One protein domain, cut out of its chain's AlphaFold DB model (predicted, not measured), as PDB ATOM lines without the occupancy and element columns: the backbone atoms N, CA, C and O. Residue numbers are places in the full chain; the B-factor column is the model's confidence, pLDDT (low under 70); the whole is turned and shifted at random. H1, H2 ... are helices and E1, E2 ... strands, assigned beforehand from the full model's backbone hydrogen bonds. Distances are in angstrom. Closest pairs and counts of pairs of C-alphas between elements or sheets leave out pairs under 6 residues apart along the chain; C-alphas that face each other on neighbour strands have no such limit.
ATOM      1  N   MET A 419     -38.318   0.417  43.351       93.94
ATOM      2  CA  MET A 419     -38.231   0.056  41.929       93.94
ATOM      3  C   MET A 419     -38.603   1.220  41.004       93.94
ATOM      4  O   MET A 419     -37.935   1.430  39.987       93.94
ATOM      5  N   ASP A 420     -39.632   1.992  41.362       91.81
ATOM      6  CA  ASP A 420     -40.027   3.205  40.644       91.81
ATOM      7  C   ASP A 420     -38.901   4.268  40.690       91.81
ATOM      8  O   ASP A 420     -38.600   4.872  39.661       91.81
ATOM      9  N   GLU A 421     -38.195   4.430  41.819       92.06
ATOM     10  CA  GLU A 421     -37.040   5.341  41.957       92.06
ATOM     11  C   GLU A 421     -35.832   4.943  41.097       92.06
ATOM     12  O   GLU A 421     -35.122   5.807  40.575       92.06
ATOM     13  N   LYS A 422     -35.571   3.639  40.938       92.25
ATOM     14  CA  LYS A 422     -34.461   3.155  40.100       92.25
ATOM     15  C   LYS A 422     -34.697   3.436  38.615       92.25
ATOM     16  O   LYS A 422     -33.726   3.628  37.882       92.25
ATOM     17  N   ASP A 423     -35.961   3.446  38.180       91.44
ATOM     18  CA  ASP A 423     -36.406   3.774  36.817       91.44
ATOM     19  C   ASP A 423     -35.544   3.104  35.720       91.44
ATOM     20  O   ASP A 423     -35.064   3.744  34.776       91.44
ATOM     21  N   LEU A 424     -35.299   1.799  35.885       93.94
ATOM     22  CA  LEU A 424     -34.503   0.973  34.969       93.94
ATOM     23  C   LEU A 424     -35.295   0.599  33.704       93.94
ATOM     24  O   LEU A 424     -36.529   0.710  33.656       93.94
ATOM     25  N   ARG A 425     -34.582   0.155  32.661       94.81
ATOM     26  CA  ARG A 425     -35.171  -0.348  31.414       94.81
ATOM     27  C   ARG A 425     -34.704  -1.765  31.135       94.81
ATOM     28  O   ARG A 425     -33.512  -2.049  31.179       94.81
ATOM     29  N   PHE A 426     -35.658  -2.620  30.807       95.06
ATOM     30  CA  PHE A 426     -35.461  -4.042  30.577       95.06
ATOM     31  C   PHE A 426     -35.928  -4.430  29.179       95.06
ATOM     32  O   PHE A 426     -36.821  -3.789  28.618       95.06
ATOM     33  N   SER A 427     -35.358  -5.500  28.633       93.56
ATOM     34  CA  SER A 427     -35.841  -6.146  27.417       93.56
ATOM     35  C   SER A 427     -36.144  -7.615  27.656       93.56
ATOM     36  O   SER A 427     -35.432  -8.282  28.402       93.56
ATOM     37  N   CYS A 428     -37.190  -8.119  27.003       92.62
ATOM     38  CA  CYS A 428     -37.511  -9.539  27.015       92.62
ATOM     39  C   CYS A 428     -36.727 -10.243  25.903       92.62
ATOM     40  O   CYS A 428     -36.996 -10.028  24.718       92.62
ATOM     41  N   LEU A 429     -35.801 -11.123  26.270       87.38
ATOM     42  CA  LEU A 429     -34.973 -11.885  25.337       87.38
ATOM     43  C   LEU A 429     -35.801 -12.870  24.501       87.38
ATOM     44  O   LEU A 429     -35.531 -13.027  23.316       87.38
ATOM     45  N   GLY A 430     -36.870 -13.447  25.066       84.19
ATOM     46  CA  GLY A 430     -37.772 -14.362  24.346       84.19
ATOM     47  C   GLY A 430     -38.644 -13.706  23.264       84.19
ATOM     48  O   GLY A 430     -39.182 -14.398  22.405       84.19
ATOM     49  N   CYS A 431     -38.788 -12.376  23.279       83.94
ATOM     50  CA  CYS A 431     -39.563 -11.619  22.283       83.94
ATOM     51  C   CYS A 431     -38.699 -10.685  21.429       83.94
ATOM     52  O   CYS A 431     -39.206 -10.060  20.496       83.94
ATOM     53  N   SER A 432     -37.417 -10.560  21.761       79.94
ATOM     54  CA  SER A 432     -36.474  -9.752  20.997       79.94
ATOM     55  C   SER A 432     -35.999 -10.515  19.763       79.94
ATOM     56  O   SER A 432     -35.986 -11.744  19.737       79.94
ATOM     57  N   ASN A 433     -35.600  -9.783  18.727       75.56
ATOM     58  CA  ASN A 433     -34.949 -10.352  17.547       75.56
ATOM     59  C   ASN A 433     -33.598  -9.666  17.307       75.56
ATOM     60  O   ASN A 433     -33.243  -8.714  18.000       75.56
ATOM     61  N   GLU A 434     -32.846 -10.141  16.314       69.56
ATOM     62  CA  GLU A 434     -31.494  -9.643  16.016       69.56
ATOM     63  C   GLU A 434     -31.440  -8.132  15.724       69.56
ATOM     64  O   GLU A 434     -30.412  -7.492  15.934       69.56
ATOM     65  N   TRP A 435     -32.543  -7.538  15.266       70.69
ATOM     66  CA  TRP A 435     -32.579  -6.149  14.803       70.69
ATOM     67  C   TRP A 435     -33.285  -5.196  15.765       70.69
ATOM     68  O   TRP A 435     -33.141  -3.979  15.626       70.69
ATOM     69  N   SER A 436     -34.050  -5.718  16.723       80.81
ATOM     70  CA  SER A 436     -34.901  -4.908  17.588       80.81
ATOM     71  C   SER A 436     -35.102  -5.514  18.973       80.81
ATOM     72  O   SER A 436     -35.396  -6.702  19.128       80.81
ATOM     73  N   ARG A 437     -34.984  -4.647  19.981       89.31
ATOM     74  CA  ARG A 437     -35.258  -4.935  21.391       89.31
ATOM     75  C   ARG A 437     -36.288  -3.939  21.905       89.31
ATOM     76  O   ARG A 437     -36.139  -2.734  21.706       89.31
ATOM     77  N   LEU A 438     -37.340  -4.425  22.560       90.44
ATOM     78  CA  LEU A 438     -38.345  -3.554  23.169       90.44
ATOM     79  C   LEU A 438     -37.843  -3.096  24.542       90.44
ATOM     80  O   LEU A 438     -37.560  -3.936  25.397       90.44
ATOM     81  N   ALA A 439     -37.728  -1.785  24.750       92.88
ATOM     82  CA  ALA A 439     -37.339  -1.200  26.025       92.88
ATOM     83  C   ALA A 439     -38.570  -0.970  26.904       92.88
ATOM     84  O   ALA A 439     -39.461  -0.188  26.572       92.88
ATOM     85  N   MET A 440     -38.621  -1.662  28.038       94.00
ATOM     86  CA  MET A 440     -39.748  -1.659  28.963       94.00
ATOM     87  C   MET A 440     -39.317  -1.176  30.348       94.00
ATOM     88  O   MET A 440     -38.255  -1.537  30.845       94.00
ATOM     89  N   SER A 441     -40.168  -0.395  31.012       94.62
ATOM     90  CA  SER A 441     -40.105  -0.241  32.472       94.62
ATOM     91  C   SER A 441     -40.445  -1.565  33.166       94.62
ATOM     92  O   SER A 441     -41.030  -2.459  32.551       94.62
ATOM     93  N   TRP A 442     -40.171  -1.673  34.465       95.38
ATOM     94  CA  TRP A 442     -40.483  -2.888  35.224       95.38
ATOM     95  C   TRP A 442     -41.989  -3.224  35.248       95.38
ATOM     96  O   TRP A 442     -42.361  -4.390  35.155       95.38
ATOM     97  N   ARG A 443     -42.880  -2.218  35.262       94.12
ATOM     98  CA  ARG A 443     -44.343  -2.423  35.187       94.12
ATOM     99  C   ARG A 443     -44.804  -2.864  33.797       94.12
ATOM    100  O   ARG A 443     -45.712  -3.684  33.682       94.12
ATOM    101  N   ASN A 444     -44.167  -2.345  32.744       93.25
ATOM    102  CA  ASN A 444     -44.402  -2.804  31.372       93.25
ATOM    103  C   ASN A 444     -43.931  -4.257  31.205       93.25
ATOM    104  O   ASN A 444     -44.655  -5.065  30.632       93.25
ATOM    105  N   ALA A 445     -42.770  -4.598  31.763       94.00
ATOM    106  CA  ALA A 445     -42.229  -5.952  31.768       94.00
ATOM    107  C   ALA A 445     -43.127  -6.936  32.544       94.00
ATOM    108  O   ALA A 445     -43.457  -7.998  32.028       94.00
ATOM    109  N   ALA A 446     -43.627  -6.553  33.721       93.69
ATOM    110  CA  ALA A 446     -44.594  -7.345  34.483       93.69
ATOM    111  C   ALA A 446     -45.910  -7.571  33.711       93.69
ATOM    112  O   ALA A 446     -46.416  -8.691  33.635       93.69
ATOM    113  N   SER A 447     -46.449  -6.518  33.079       92.38
ATOM    114  CA  SER A 447     -47.630  -6.627  32.211       92.38
ATOM    115  C   SER A 447     -47.379  -7.504  30.981       92.38
ATOM    116  O   SER A 447     -48.300  -8.173  30.521       92.38
ATOM    117  N   HIS A 448     -46.161  -7.488  30.439       91.19
ATOM    118  CA  HIS A 448     -45.747  -8.330  29.323       91.19
ATOM    119  C   HIS A 448     -45.662  -9.803  29.744       91.19
ATOM    120  O   HIS A 448     -46.274 -10.655  29.109       91.19
ATOM    121  N   ALA A 449     -44.997 -10.112  30.858       90.69
ATOM    122  CA  ALA A 449     -44.842 -11.483  31.352       90.69
ATOM    123  C   ALA A 449     -46.179 -12.196  31.591       90.69
ATOM    124  O   ALA A 449     -46.313 -13.388  31.319       90.69
ATOM    125  N   LYS A 450     -47.194 -11.451  32.037       87.81
ATOM    126  CA  LYS A 450     -48.556 -11.962  32.200       87.81
ATOM    127  C   LYS A 450     -49.128 -12.576  30.914       87.81
ATOM    128  O   LYS A 450     -49.880 -13.548  30.990       87.81
ATOM    129  N   THR A 451     -48.813 -12.012  29.744       83.94
ATOM    130  CA  THR A 451     -49.396 -12.436  28.461       83.94
ATOM    131  C   THR A 451     -48.571 -13.494  27.735       83.94
ATOM    132  O   THR A 451     -49.165 -14.335  27.064       83.94
ATOM    133  N   VAL A 452     -47.239 -13.474  27.870       79.88
ATOM    134  CA  VAL A 452     -46.331 -14.360  27.112       79.88
ATOM    135  C   VAL A 452     -45.629 -15.442  27.946       79.88
ATOM    136  O   VAL A 452     -44.969 -16.292  27.369       79.88
ATOM    137  N   TRP A 460     -34.784 -12.046  30.655       92.56
ATOM    138  CA  TRP A 460     -34.679 -10.595  30.775       92.56
ATOM    139  C   TRP A 460     -33.241 -10.094  30.644       92.56
ATOM    140  O   TRP A 460     -32.296 -10.673  31.167       92.56
ATOM    141  N   GLU A 461     -33.088  -8.967  29.957       92.88
ATOM    142  CA  GLU A 461     -31.842  -8.208  29.857       92.88
ATOM    143  C   GLU A 461     -32.061  -6.813  30.454       92.88
ATOM    144  O   GLU A 461     -33.070  -6.164  30.169       92.88
ATOM    145  N   LEU A 462     -31.110  -6.331  31.258       94.31
ATOM    146  CA  LEU A 462     -31.051  -4.932  31.684       94.31
ATOM    147  C   LEU A 462     -30.281  -4.118  30.638       94.31
ATOM    148  O   LEU A 462     -29.140  -4.447  30.314       94.31
ATOM    149  N   PHE A 463     -30.876  -3.031  30.145       92.88
ATOM    150  CA  PHE A 463     -30.173  -2.123  29.239       92.88
ATOM    151  C   PHE A 463     -29.002  -1.436  29.944       92.88
ATOM    152  O   PHE A 463     -29.103  -1.010  31.098       92.88
ATOM    153  N   ALA A 464     -27.894  -1.267  29.221       91.00
ATOM    154  CA  ALA A 464     -26.741  -0.552  29.745       91.00
ATOM    155  C   ALA A 464     -27.077   0.926  30.028       91.00
ATOM    156  O   ALA A 464     -28.052   1.490  29.520       91.00
ATOM    157  N   SER A 465     -26.282   1.573  30.883       87.81
ATOM    158  CA  SER A 465     -26.571   2.941  31.345       87.81
ATOM    159  C   SER A 465     -26.555   3.994  30.226       87.81
ATOM    160  O   SER A 465     -27.284   4.980  30.297       87.81
ATOM    161  N   ASP A 466     -25.740   3.789  29.196       87.69
ATOM    162  CA  ASP A 466     -25.645   4.609  27.991       87.69
ATOM    163  C   ASP A 466     -26.853   4.396  27.071       87.69
ATOM    164  O   ASP A 466     -27.499   5.371  26.689       87.69
ATOM    165  N   GLU A 467     -27.238   3.143  26.812       88.31
ATOM    166  CA  GLU A 467     -28.456   2.814  26.056       88.31
ATOM    167  C   GLU A 467     -29.712   3.356  26.754       88.31
ATOM    168  O   GLU A 467     -30.579   3.954  26.120       88.31
ATOM    169  N   THR A 468     -29.784   3.222  28.081       89.81
ATOM    170  CA  THR A 468     -30.905   3.716  28.894       89.81
ATOM    171  C   THR A 468     -31.072   5.233  28.782       89.81
ATOM    172  O   THR A 468     -32.203   5.718  28.767       89.81
ATOM    173  N   LYS A 469     -29.979   6.004  28.671       88.88
ATOM    174  CA  LYS A 469     -30.062   7.461  28.463       88.88
ATOM    175  C   LYS A 469     -30.720   7.793  27.126       88.88
ATOM    176  O   LYS A 469     -31.666   8.576  27.109       88.88
ATOM    177  N   VAL A 470     -30.287   7.133  26.050       88.12
ATOM    178  CA  VAL A 470     -30.870   7.300  24.708       88.12
ATOM    179  C   VAL A 470     -32.346   6.889  24.700       88.12
ATOM    180  O   VAL A 470     -33.189   7.588  24.143       88.12
ATOM    181  N   ILE A 471     -32.687   5.789  25.379       90.50
ATOM    182  CA  ILE A 471     -34.075   5.337  25.525       90.50
ATOM    183  C   ILE A 471     -34.928   6.413  26.203       90.50
ATOM    184  O   ILE A 471     -35.984   6.772  25.689       90.50
ATOM    185  N   LYS A 472     -34.464   6.974  27.325       88.81
ATOM    186  CA  LYS A 472     -35.205   8.006  28.064       88.81
ATOM    187  C   LYS A 472     -35.352   9.311  27.278       88.81
ATOM    188  O   LYS A 472     -36.371   9.987  27.417       88.81
ATOM    189  N   GLU A 473     -34.373   9.680  26.456       86.25
ATOM    190  CA  GLU A 473     -34.491  10.823  25.539       86.25
ATOM    191  C   GLU A 473     -35.588  10.585  24.493       86.25
ATOM    192  O   GLU A 473     -36.449  11.445  24.296       86.25
ATOM    193  N   ASN A 474     -35.631   9.388  23.906       84.38
ATOM    194  CA  ASN A 474     -36.673   9.001  22.956       84.38
ATOM    195  C   ASN A 474     -38.068   8.931  23.602       84.38
ATOM    196  O   ASN A 474     -39.043   9.366  22.997       84.38
ATOM    197  N   GLU A 475     -38.180   8.436  24.839       86.69
ATOM    198  CA  GLU A 475     -39.441   8.429  25.596       86.69
ATOM    199  C   GLU A 475     -39.973   9.847  25.831       86.69
ATOM    200  O   GLU A 475     -41.169  10.088  25.681       86.69
ATOM    201  N   LYS A 476     -39.095  10.806  26.162       79.38
ATOM    202  CA  LYS A 476     -39.479  12.219  26.329       79.38
ATOM    203  C   LYS A 476     -39.949  12.849  25.020       79.38
ATOM    204  O   LYS A 476     -40.863  13.669  25.038       79.38
ATOM    205  N   ALA A 477     -39.336  12.467  23.903       76.00
ATOM    206  CA  ALA A 477     -39.713  12.934  22.573       76.00
ATOM    207  C   ALA A 477     -40.970  12.237  22.014       76.00
ATOM    208  O   ALA A 477     -41.486  12.652  20.973       76.00
ATOM    209  N   ASN A 478     -41.482  11.191  22.678       75.19
ATOM    210  CA  ASN A 478     -42.621  10.418  22.199       75.19
ATOM    211  C   ASN A 478     -43.955  11.156  22.408       75.19
ATOM    212  O   ASN A 478     -44.715  10.892  23.340       75.19
ATOM    213  N   ILE A 479     -44.278  12.051  21.476       69.00
ATOM    214  CA  ILE A 479     -45.568  12.757  21.426       69.00
ATOM    215  C   ILE A 479     -46.766  11.825  21.177       69.00
ATOM    216  O   ILE A 479     -47.910  12.234  21.375       69.00
ATOM    217  N   ALA A 480     -46.522  10.587  20.736       72.38
ATOM    218  CA  ALA A 480     -47.560   9.600  20.464       72.38
ATOM    219  C   ALA A 480     -47.956   8.776  21.703       72.38
ATOM    220  O   ALA A 480     -48.811   7.905  21.574       72.38
ATOM    221  N   ASP A 481     -47.394   9.053  22.890       77.94
ATOM    222  CA  ASP A 481     -47.772   8.383  24.141       77.94
ATOM    223  C   ASP A 481     -49.280   8.562  24.428       77.94
ATOM    224  O   ASP A 481     -49.771   9.655  24.743       77.94
ATOM    225  N   VAL A 482     -50.031   7.461  24.318       81.25
ATOM    226  CA  VAL A 482     -51.486   7.433  24.532       81.25
ATOM    227  C   VAL A 482     -51.883   7.198  25.992       81.25
ATOM    228  O   VAL A 482     -53.076   7.058  26.283       81.25
ATOM    229  N   ARG A 483     -50.932   7.154  26.933       83.69
ATOM    230  CA  ARG A 483     -51.221   6.884  28.345       83.69
ATOM    231  C   ARG A 483     -51.800   8.097  29.052       83.69
ATOM    232  O   ARG A 483     -51.346   9.231  28.907       83.69
ATOM    233  N   PHE A 484     -52.766   7.825  29.924       83.69
ATOM    234  CA  PHE A 484     -53.245   8.787  30.908       83.69
ATOM    235  C   PHE A 484     -52.208   8.911  32.019       83.69
ATOM    236  O   PHE A 484     -52.293   8.221  33.037       83.69
ATOM    237  N   ARG A 485     -51.217   9.784  31.825       85.44
ATOM    238  CA  ARG A 485     -50.171  10.021  32.826       85.44
ATOM    239  C   ARG A 485     -49.800  11.477  33.045       85.44
ATOM    240  O   ARG A 485     -48.953  11.718  33.887       85.44
ATOM    241  N   PHE A 486     -50.404  12.443  32.361       85.44
ATOM    242  CA  PHE A 486     -50.001  13.847  32.463       85.44
ATOM    243  C   PHE A 486     -50.998  14.664  33.293       85.44
ATOM    244  O   PHE A 486     -52.200  14.583  33.061       85.44
ATOM    245  N   ARG A 487     -50.522  15.451  34.259       85.44
ATOM    246  CA  ARG A 487     -51.331  16.352  35.097       85.44
ATOM    247  C   ARG A 487     -50.876  17.789  34.881       85.44
ATOM    248  O   ARG A 487     -49.686  18.059  34.983       85.44
ATOM    249  N   CYS A 488     -51.809  18.701  34.630       84.31
ATOM    250  CA  CYS A 488     -51.505  20.129  34.538       84.31
ATOM    251  C   CYS A 488     -51.027  20.675  35.897       84.31
ATOM    252  O   CYS A 488     -51.673  20.422  36.912       84.31
ATOM    253  N   ASN A 489     -49.934  21.442  35.926       82.12
ATOM    254  CA  ASN A 489     -49.437  22.058  37.166       82.12
ATOM    255  C   ASN A 489     -50.233  23.314  37.568       82.12
ATOM    256  O   ASN A 489     -50.232  23.699  38.734       82.12
ATOM    257  N   THR A 490     -50.936  23.938  36.621       80.69
ATOM    258  CA  THR A 490     -51.695  25.186  36.829       80.69
ATOM    259  C   THR A 490     -53.091  24.947  37.412       80.69
ATOM    260  O   THR A 490     -53.691  25.838  38.014       80.69
ATOM    261  N   CYS A 491     -53.638  23.742  37.250       76.06
ATOM    262  CA  CYS A 491     -54.952  23.385  37.771       76.06
ATOM    263  C   CYS A 491     -54.916  23.096  39.278       76.06
ATOM    264  O   CYS A 491     -54.071  22.349  39.756       76.06
ATOM    265  N   TYR A 492     -55.909  23.603  40.017       57.53
ATOM    266  CA  TYR A 492     -56.040  23.366  41.464       57.53
ATOM    267  C   TYR A 492     -56.358  21.894  41.809       57.53
ATOM    268  O   TYR A 492     -55.923  21.385  42.837       57.53
ATOM    269  N   PHE A 493     -57.068  21.183  40.922       57.53
ATOM    270  CA  PHE A 493     -57.297  19.734  41.005       57.53
ATOM    271  C   PHE A 493     -57.064  19.083  39.636       57.53
ATOM    272  O   PHE A 493     -58.020  18.882  38.883       57.53
ATOM    273  N   PRO A 494     -55.809  18.784  39.269       69.75
ATOM    274  CA  PRO A 494     -55.506  18.321  37.928       69.75
ATOM    275  C   PRO A 494     -55.904  16.856  37.742       69.75
ATOM    276  O   PRO A 494     -55.411  15.954  38.428       69.75
ATOM    277  N   SER A 495     -56.788  16.624  36.774       76.19
ATOM    278  CA  SER A 495     -57.062  15.290  36.244       76.19
ATOM    279  C   SER A 495     -55.838  14.754  35.502       76.19
ATOM    280  O   SER A 495     -54.939  15.500  35.112       76.19
ATOM    281  N   VAL A 496     -55.790  13.434  35.326       80.12
ATOM    282  CA  VAL A 496     -54.761  12.800  34.504       80.12
ATOM    283  C   VAL A 496     -55.250  12.751  33.055       80.12
ATOM    284  O   VAL A 496     -56.361  12.297  32.795       80.12
ATOM    285  N   HIS A 497     -54.414  13.202  32.129       83.25
ATOM    286  CA  HIS A 497     -54.698  13.364  30.707       83.25
ATOM    287  C   HIS A 497     -53.712  12.564  29.851       83.25
ATOM    288  O   HIS A 497     -52.611  12.220  30.304       83.25
ATOM    289  N   ARG A 498     -54.098  12.292  28.599       86.62
ATOM    290  CA  ARG A 498     -53.156  11.912  27.532       86.62
ATOM    291  C   ARG A 498     -52.350  13.125  27.080       86.62
ATOM    292  O   ARG A 498     -52.777  14.257  27.300       86.62
ATOM    293  N   ARG A 499     -51.217  12.903  26.403       83.50
ATOM    294  CA  ARG A 499     -50.317  13.994  25.991       83.50
ATOM    295  C   ARG A 499     -51.042  15.096  25.210       83.50
ATOM    296  O   ARG A 499     -51.036  16.250  25.627       83.50
ATOM    297  N   LYS A 500     -51.750  14.711  24.148       82.81
ATOM    298  CA  LYS A 500     -52.515  15.632  23.295       82.81
ATOM    299  C   LYS A 500     -53.664  16.336  24.027       82.81
ATOM    300  O   LYS A 500     -53.915  17.511  23.806       82.81
ATOM    301  N   GLU A 501     -54.351  15.636  24.929       86.69
ATOM    302  CA  GLU A 501     -55.446  16.228  25.714       86.69
ATOM    303  C   GLU A 501     -54.941  17.282  26.699       86.69
ATOM    304  O   GLU A 501     -55.635  18.262  26.959       86.69
ATOM    305  N   LEU A 502     -53.745  17.076  27.257       85.69
ATOM    306  CA  LEU A 502     -53.101  18.068  28.104       85.69
ATOM    307  C   LEU A 502     -52.710  19.305  27.287       85.69
ATOM    308  O   LEU A 502     -52.935  20.413  27.756       85.69
ATOM    309  N   GLU A 503     -52.149  19.126  26.091       85.25
ATOM    310  CA  GLU A 503     -51.831  20.225  25.166       85.25
ATOM    311  C   GLU A 503     -53.082  21.045  24.830       85.25
ATOM    312  O   GLU A 503     -53.099  22.259  25.033       85.25
ATOM    313  N   ASP A 504     -54.168  20.373  24.438       86.00
ATOM    314  CA  ASP A 504     -55.462  21.012  24.196       86.00
ATOM    315  C   ASP A 504     -55.982  21.724  25.458       86.00
ATOM    316  O   ASP A 504     -56.553  22.812  25.378       86.00
ATOM    317  N   HIS A 505     -55.794  21.142  26.644       87.25
ATOM    318  CA  HIS A 505     -56.198  21.757  27.907       87.25
ATOM    319  C   HIS A 505     -55.378  23.017  28.229       87.25
ATOM    320  O   HIS A 505     -55.950  24.056  28.556       87.25
ATOM    321  N   LEU A 506     -54.053  22.957  28.107       86.06
ATOM    322  CA  LEU A 506     -53.155  24.086  28.341       86.06
ATOM    323  C   LEU A 506     -53.440  25.234  27.362       86.06
ATOM    324  O   LEU A 506     -53.516  26.388  27.787       86.06
ATOM    325  N   TRP A 507     -53.705  24.913  26.094       85.38
ATOM    326  CA  TRP A 507     -54.118  25.884  25.086       85.38
ATOM    327  C   TRP A 507     -55.455  26.543  25.449       85.38
ATOM    328  O   TRP A 507     -55.553  27.766  25.529       85.38
ATOM    329  N   ASN A 508     -56.493  25.739  25.697       86.69
ATOM    330  CA  ASN A 508     -57.860  26.244  25.855       86.69
ATOM    331  C   ASN A 508     -58.124  26.913  27.213       86.69
ATOM    332  O   ASN A 508     -58.970  27.802  27.289       86.69
ATOM    333  N   TYR A 509     -57.447  26.481  28.282       85.69
ATOM    334  CA  TYR A 509     -57.746  26.914  29.654       85.69
ATOM    335  C   TYR A 509     -56.637  27.752  30.297       85.69
ATOM    336  O   TYR A 509     -56.910  28.463  31.266       85.69
ATOM    337  N   HIS A 510     -55.411  27.701  29.771       84.75
ATOM    338  CA  HIS A 510     -54.266  28.431  30.321       84.75
ATOM    339  C   HIS A 510     -53.553  29.329  29.299       84.75
ATOM    340  O   HIS A 510     -52.614  30.025  29.674       84.75
ATOM    341  N   SER A 511     -54.011  29.360  28.040       84.38
ATOM    342  CA  SER A 511     -53.404  30.136  26.947       84.38
ATOM    343  C   SER A 511     -51.909  29.852  26.752       84.38
ATOM    344  O   SER A 511     -51.163  30.723  26.307       84.38
ATOM    345  N   ILE A 512     -51.461  28.642  27.106       79.62
ATOM    346  CA  ILE A 512     -50.081  28.194  26.910       79.62
ATOM    347  C   ILE A 512     -50.019  27.510  25.548       79.62
ATOM    348  O   ILE A 512     -50.657  26.480  25.333       79.62
ATOM    349  N   THR A 513     -49.290  28.126  24.621       68.81
ATOM    350  CA  THR A 513     -49.283  27.756  23.200       68.81
ATOM    351  C   THR A 513     -48.052  26.969  22.775       68.81
ATOM    352  O   THR A 513     -48.139  26.175  21.845       68.81
ATOM    353  N   ASP A 514     -46.939  27.159  23.482       65.62
ATOM    354  CA  ASP A 514     -45.702  26.404  23.316       65.62
ATOM    355  C   ASP A 514     -45.390  25.691  24.632       65.62
ATOM    356  O   ASP A 514     -45.593  26.255  25.709       65.62
ATOM    357  N   LEU A 515     -44.891  24.456  24.545       64.06
ATOM    358  CA  LEU A 515     -44.390  23.668  25.674       64.06
ATOM    359  C   LEU A 515     -42.854  23.690  25.659       64.06
ATOM    360  O   LEU A 515     -42.242  22.717  25.211       64.06
ATOM    361  N   PRO A 516     -42.214  24.804  26.063       51.12
ATOM    362  CA  PRO A 516     -40.766  24.939  25.987       51.12
ATOM    363  C   PRO A 516     -40.043  24.041  27.000       51.12
ATOM    364  O   PRO A 516     -38.953  23.566  26.687       51.12
ATOM    365  N   ASP A 517     -40.634  23.774  28.174       57.78
ATOM    366  CA  ASP A 517     -40.051  22.898  29.195       57.78
ATOM    367  C   ASP A 517     -41.108  21.979  29.834       57.78
ATOM    368  O   ASP A 517     -41.872  22.401  30.694       57.78
ATOM    369  N   PRO A 518     -41.117  20.676  29.513       59.16
ATOM    370  CA  PRO A 518     -42.129  19.747  29.999       59.16
ATOM    371  C   PRO A 518     -42.228  19.597  31.530       59.16
ATOM    372  O   PRO A 518     -43.140  18.923  32.002       59.16
ATOM    373  N   THR A 519     -41.310  20.171  32.309       58.88
ATOM    374  CA  THR A 519     -41.311  20.086  33.776       58.88
ATOM    375  C   THR A 519     -42.040  21.237  34.475       58.88
ATOM    376  O   THR A 519     -42.464  21.067  35.622       58.88
ATOM    377  N   THR A 520     -42.247  22.381  33.814       66.31
ATOM    378  CA  THR A 520     -42.899  23.557  34.415       66.31
ATOM    379  C   THR A 520     -44.417  23.540  34.248       66.31
ATOM    380  O   THR A 520     -45.137  23.836  35.205       66.31
ATOM    381  N   GLU A 521     -44.942  23.124  33.093       74.81
ATOM    382  CA  GLU A 521     -46.388  23.207  32.816       74.81
ATOM    383  C   GLU A 521     -47.186  21.969  33.249       74.81
ATOM    384  O   GLU A 521     -48.406  22.039  33.446       74.81
ATOM    385  N   PHE A 522     -46.525  20.824  33.410       76.94
ATOM    386  CA  PHE A 522     -47.178  19.585  33.809       76.94
ATOM    387  C   PHE A 522     -46.242  18.644  34.568       76.94
ATOM    388  O   PHE A 522     -45.023  18.746  34.510       76.94
ATOM    389  N   GLN A 523     -46.836  17.689  35.272       81.12
ATOM    390  CA  GLN A 523     -46.139  16.599  35.946       81.12
ATOM    391  C   GLN A 523     -46.669  15.260  35.442       81.12
ATOM    392  O   GLN A 523     -47.834  15.143  35.044       81.12
ATOM    393  N   THR A 524     -45.826  14.228  35.454       82.19
ATOM    394  CA  THR A 524     -46.271  12.871  35.128       82.19
ATOM    395  C   THR A 524     -46.702  12.128  36.388       82.19
ATOM    396  O   THR A 524     -46.151  12.335  37.465       82.19
ATOM    397  N   LYS A 525     -47.707  11.255  36.270       81.50
ATOM    398  CA  LYS A 525     -48.055  10.295  37.318       81.50
ATOM    399  C   LYS A 525     -46.865   9.329  37.451       81.50
ATOM    400  O   LYS A 525     -46.624   8.597  36.487       81.50
ATOM    401  N   PRO A 526     -46.146   9.300  38.591       76.06
ATOM    402  CA  PRO A 526     -44.892   8.548  38.711       76.06
ATOM    403  C   PRO A 526     -45.056   7.054  38.425       76.06
ATOM    404  O   PRO A 526     -44.211   6.440  37.787       76.06
ATOM    405  N   THR A 527     -46.195   6.489  38.823       80.38
ATOM    406  CA  THR A 527     -46.454   5.048  38.753       80.38
ATOM    407  C   THR A 527     -46.938   4.560  37.384       80.38
ATOM    408  O   THR A 527     -47.009   3.359  37.131       80.38
ATOM    409  N   VAL A 528     -47.260   5.478  36.463       86.50
ATOM    410  CA  VAL A 528     -47.590   5.139  35.074       86.50
ATOM    411  C   VAL A 528     -46.361   5.468  34.232       86.50
ATOM    412  O   VAL A 528     -46.126   6.650  34.003       86.50
ATOM    413  N   PRO A 529     -45.566   4.483  33.777       88.12
ATOM    414  CA  PRO A 529     -44.383   4.709  32.948       88.12
ATOM    415  C   PRO A 529     -44.766   5.063  31.502       88.12
ATOM    416  O   PRO A 529     -45.918   4.827  31.113       88.12
ATOM    417  N   PRO A 530     -43.826   5.594  30.692       87.19
ATOM    418  CA  PRO A 530     -44.076   5.869  29.276       87.19
ATOM    419  C   PRO A 530     -44.377   4.580  28.503       87.19
ATOM    420  O   PRO A 530     -44.143   3.461  28.992       87.19
ATOM    421  N   GLU A 531     -44.921   4.729  27.297       86.31
ATOM    422  CA  GLU A 531     -45.048   3.591  26.390       86.31
ATOM    423  C   GLU A 531     -43.678   2.984  26.059       86.31
ATOM    424  O   GLU A 531     -42.722   3.731  25.840       86.31
ATOM    425  N   PRO A 532     -43.572   1.641  26.023       89.00
ATOM    426  CA  PRO A 532     -42.360   0.973  25.573       89.00
ATOM    427  C   PRO A 532     -41.948   1.439  24.178       89.00
ATOM    428  O   PRO A 532     -42.787   1.531  23.282       89.00
ATOM    429  N   ILE A 533     -40.652   1.667  23.983       87.25
ATOM    430  CA  ILE A 533     -40.098   2.033  22.679       87.25
ATOM    431  C   ILE A 533     -39.225   0.909  22.133       87.25
ATOM    432  O   ILE A 533     -38.543   0.202  22.878       87.25
ATOM    433  N   THR A 534     -39.226   0.748  20.814       86.69
ATOM    434  CA  THR A 534     -38.356  -0.218  20.144       86.69
ATOM    435  C   THR A 534     -36.997   0.411  19.882       86.69
ATOM    436  O   THR A 534     -36.894   1.429  19.198       86.69
ATOM    437  N   VAL A 535     -35.946  -0.215  20.400       84.38
ATOM    438  CA  VAL A 535     -34.559   0.136  20.106       84.38
ATOM    439  C   VAL A 535     -34.101  -0.707  18.926       84.38
ATOM    440  O   VAL A 535     -34.124  -1.938  18.993       84.38
ATOM    441  N   PHE A 536     -33.703  -0.044  17.843       75.75
ATOM    442  CA  PHE A 536     -33.159  -0.692  16.653       75.75
ATOM    443  C   PHE A 536     -31.635  -0.706  16.728       75.75
ATOM    444  O   PHE A 536     -31.005   0.335  16.901       75.75
ATOM    445  N   GLY A 537     -31.056  -1.898  16.597       64.94
ATOM    446  CA  GLY A 537     -29.622  -2.127  16.751       64.94
ATOM    447  C   GLY A 537     -29.325  -3.132  17.859       64.94
ATOM    448  O   GLY A 537     -29.640  -2.917  19.031       64.94
TER     449      GLY A 537
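This is residues 419 to 452 and 460 to 537 of the 547 residues of an uncharacterized protein of Tulasnella calospora MUT 4182 (UniProt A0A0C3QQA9). Two small lobes sit end to end: the larger holds the strand pairs E1-E3 and E2-E6 with helices H1, H2 and H3, and the smaller holds the strand pair E4-E5 with helix H4. H2 packs on E1, H3 on the pair E2-E6 and H4 on E4, while residues 478 to 485 lead from the larger lobe to the smaller one and residues 525 to 532 lead back. The printed part has 112 residues, with four named helices and six named strands in the order H1 E1 E2 H2 E3 H3 E4 H4 E5 E6; the class is mixed, helices and strands, and each of the three two-stranded sheets is antiparallel. The whole is only just compact, close to loose, with a radius of gyration of the C-alphas of 15.8 A, and elongated, with spans of 46 by 26 by 22 A.

H1, residues 419 to 422, begins with C-alpha 419 at (-38.231, 0.056, 41.929). E1 is residues 426 to 428 and E2 residues 436 to 439. H2, residues 442 to 452, is 15.2 A long. E3 is residues 460 to 462. H3, residues 465 to 477, is the longest helix at 18.7 A and ends with C-alpha 477 at (-39.713, 12.934, 22.573). E4 is residues 486 to 488, H4 residues 499 to 510, 15.6 A long, and E5 residues 522 to 524. E6, residues 533 to 536, ends with C-alpha 536 at (-33.159, -0.692, 16.653).

H1 and H2 are close but not clearly touching, with the closest C-alphas, those of Met 419 and Trp 442, 7.7 A apart. E1 and E3 are antiparallel at 154 degrees, with N 427 and O 461 within hydrogen-bond range at 2.8 A. The closest C-alphas of E1 and E2 are those of Ser 427 and Ala 439, 5.4 A apart; those of E1 and H2 are Phe 426 and Trp 442, at 6.9 A. E2 and E6 are antiparallel at 148 degrees, with N 535 and O 437 at 2.8 A. The closest C-alphas of H3 and E6 are those of Glu 475 and Ile 533, at 7.1 A. E4 and E5 are antiparallel at 151 degrees, with N 487 and O 523 at 2.8 A. The closest C-alphas of E4 and H4 are those of Phe 486 and Arg 499, at 6.5 A. H3 and H4 are apart. Every O i to N i+4 pair is within hydrogen-bond range in H3 and H4, and 6 of 7 are in H2; H1 is too short for such a pair.

The two C-alphas farthest apart are those of Glu 434 and Tyr 492, at 48.4 A. Residues 453 to 459 are not printed, and C-alphas 452 and 460 are 12.8 A apart across the cut. The link from H4 to E5, 11 residues, is long. The mean pLDDT of the printed part is 83.1; 14 residues are under 70, among them 492 to 494 and 513 to 520.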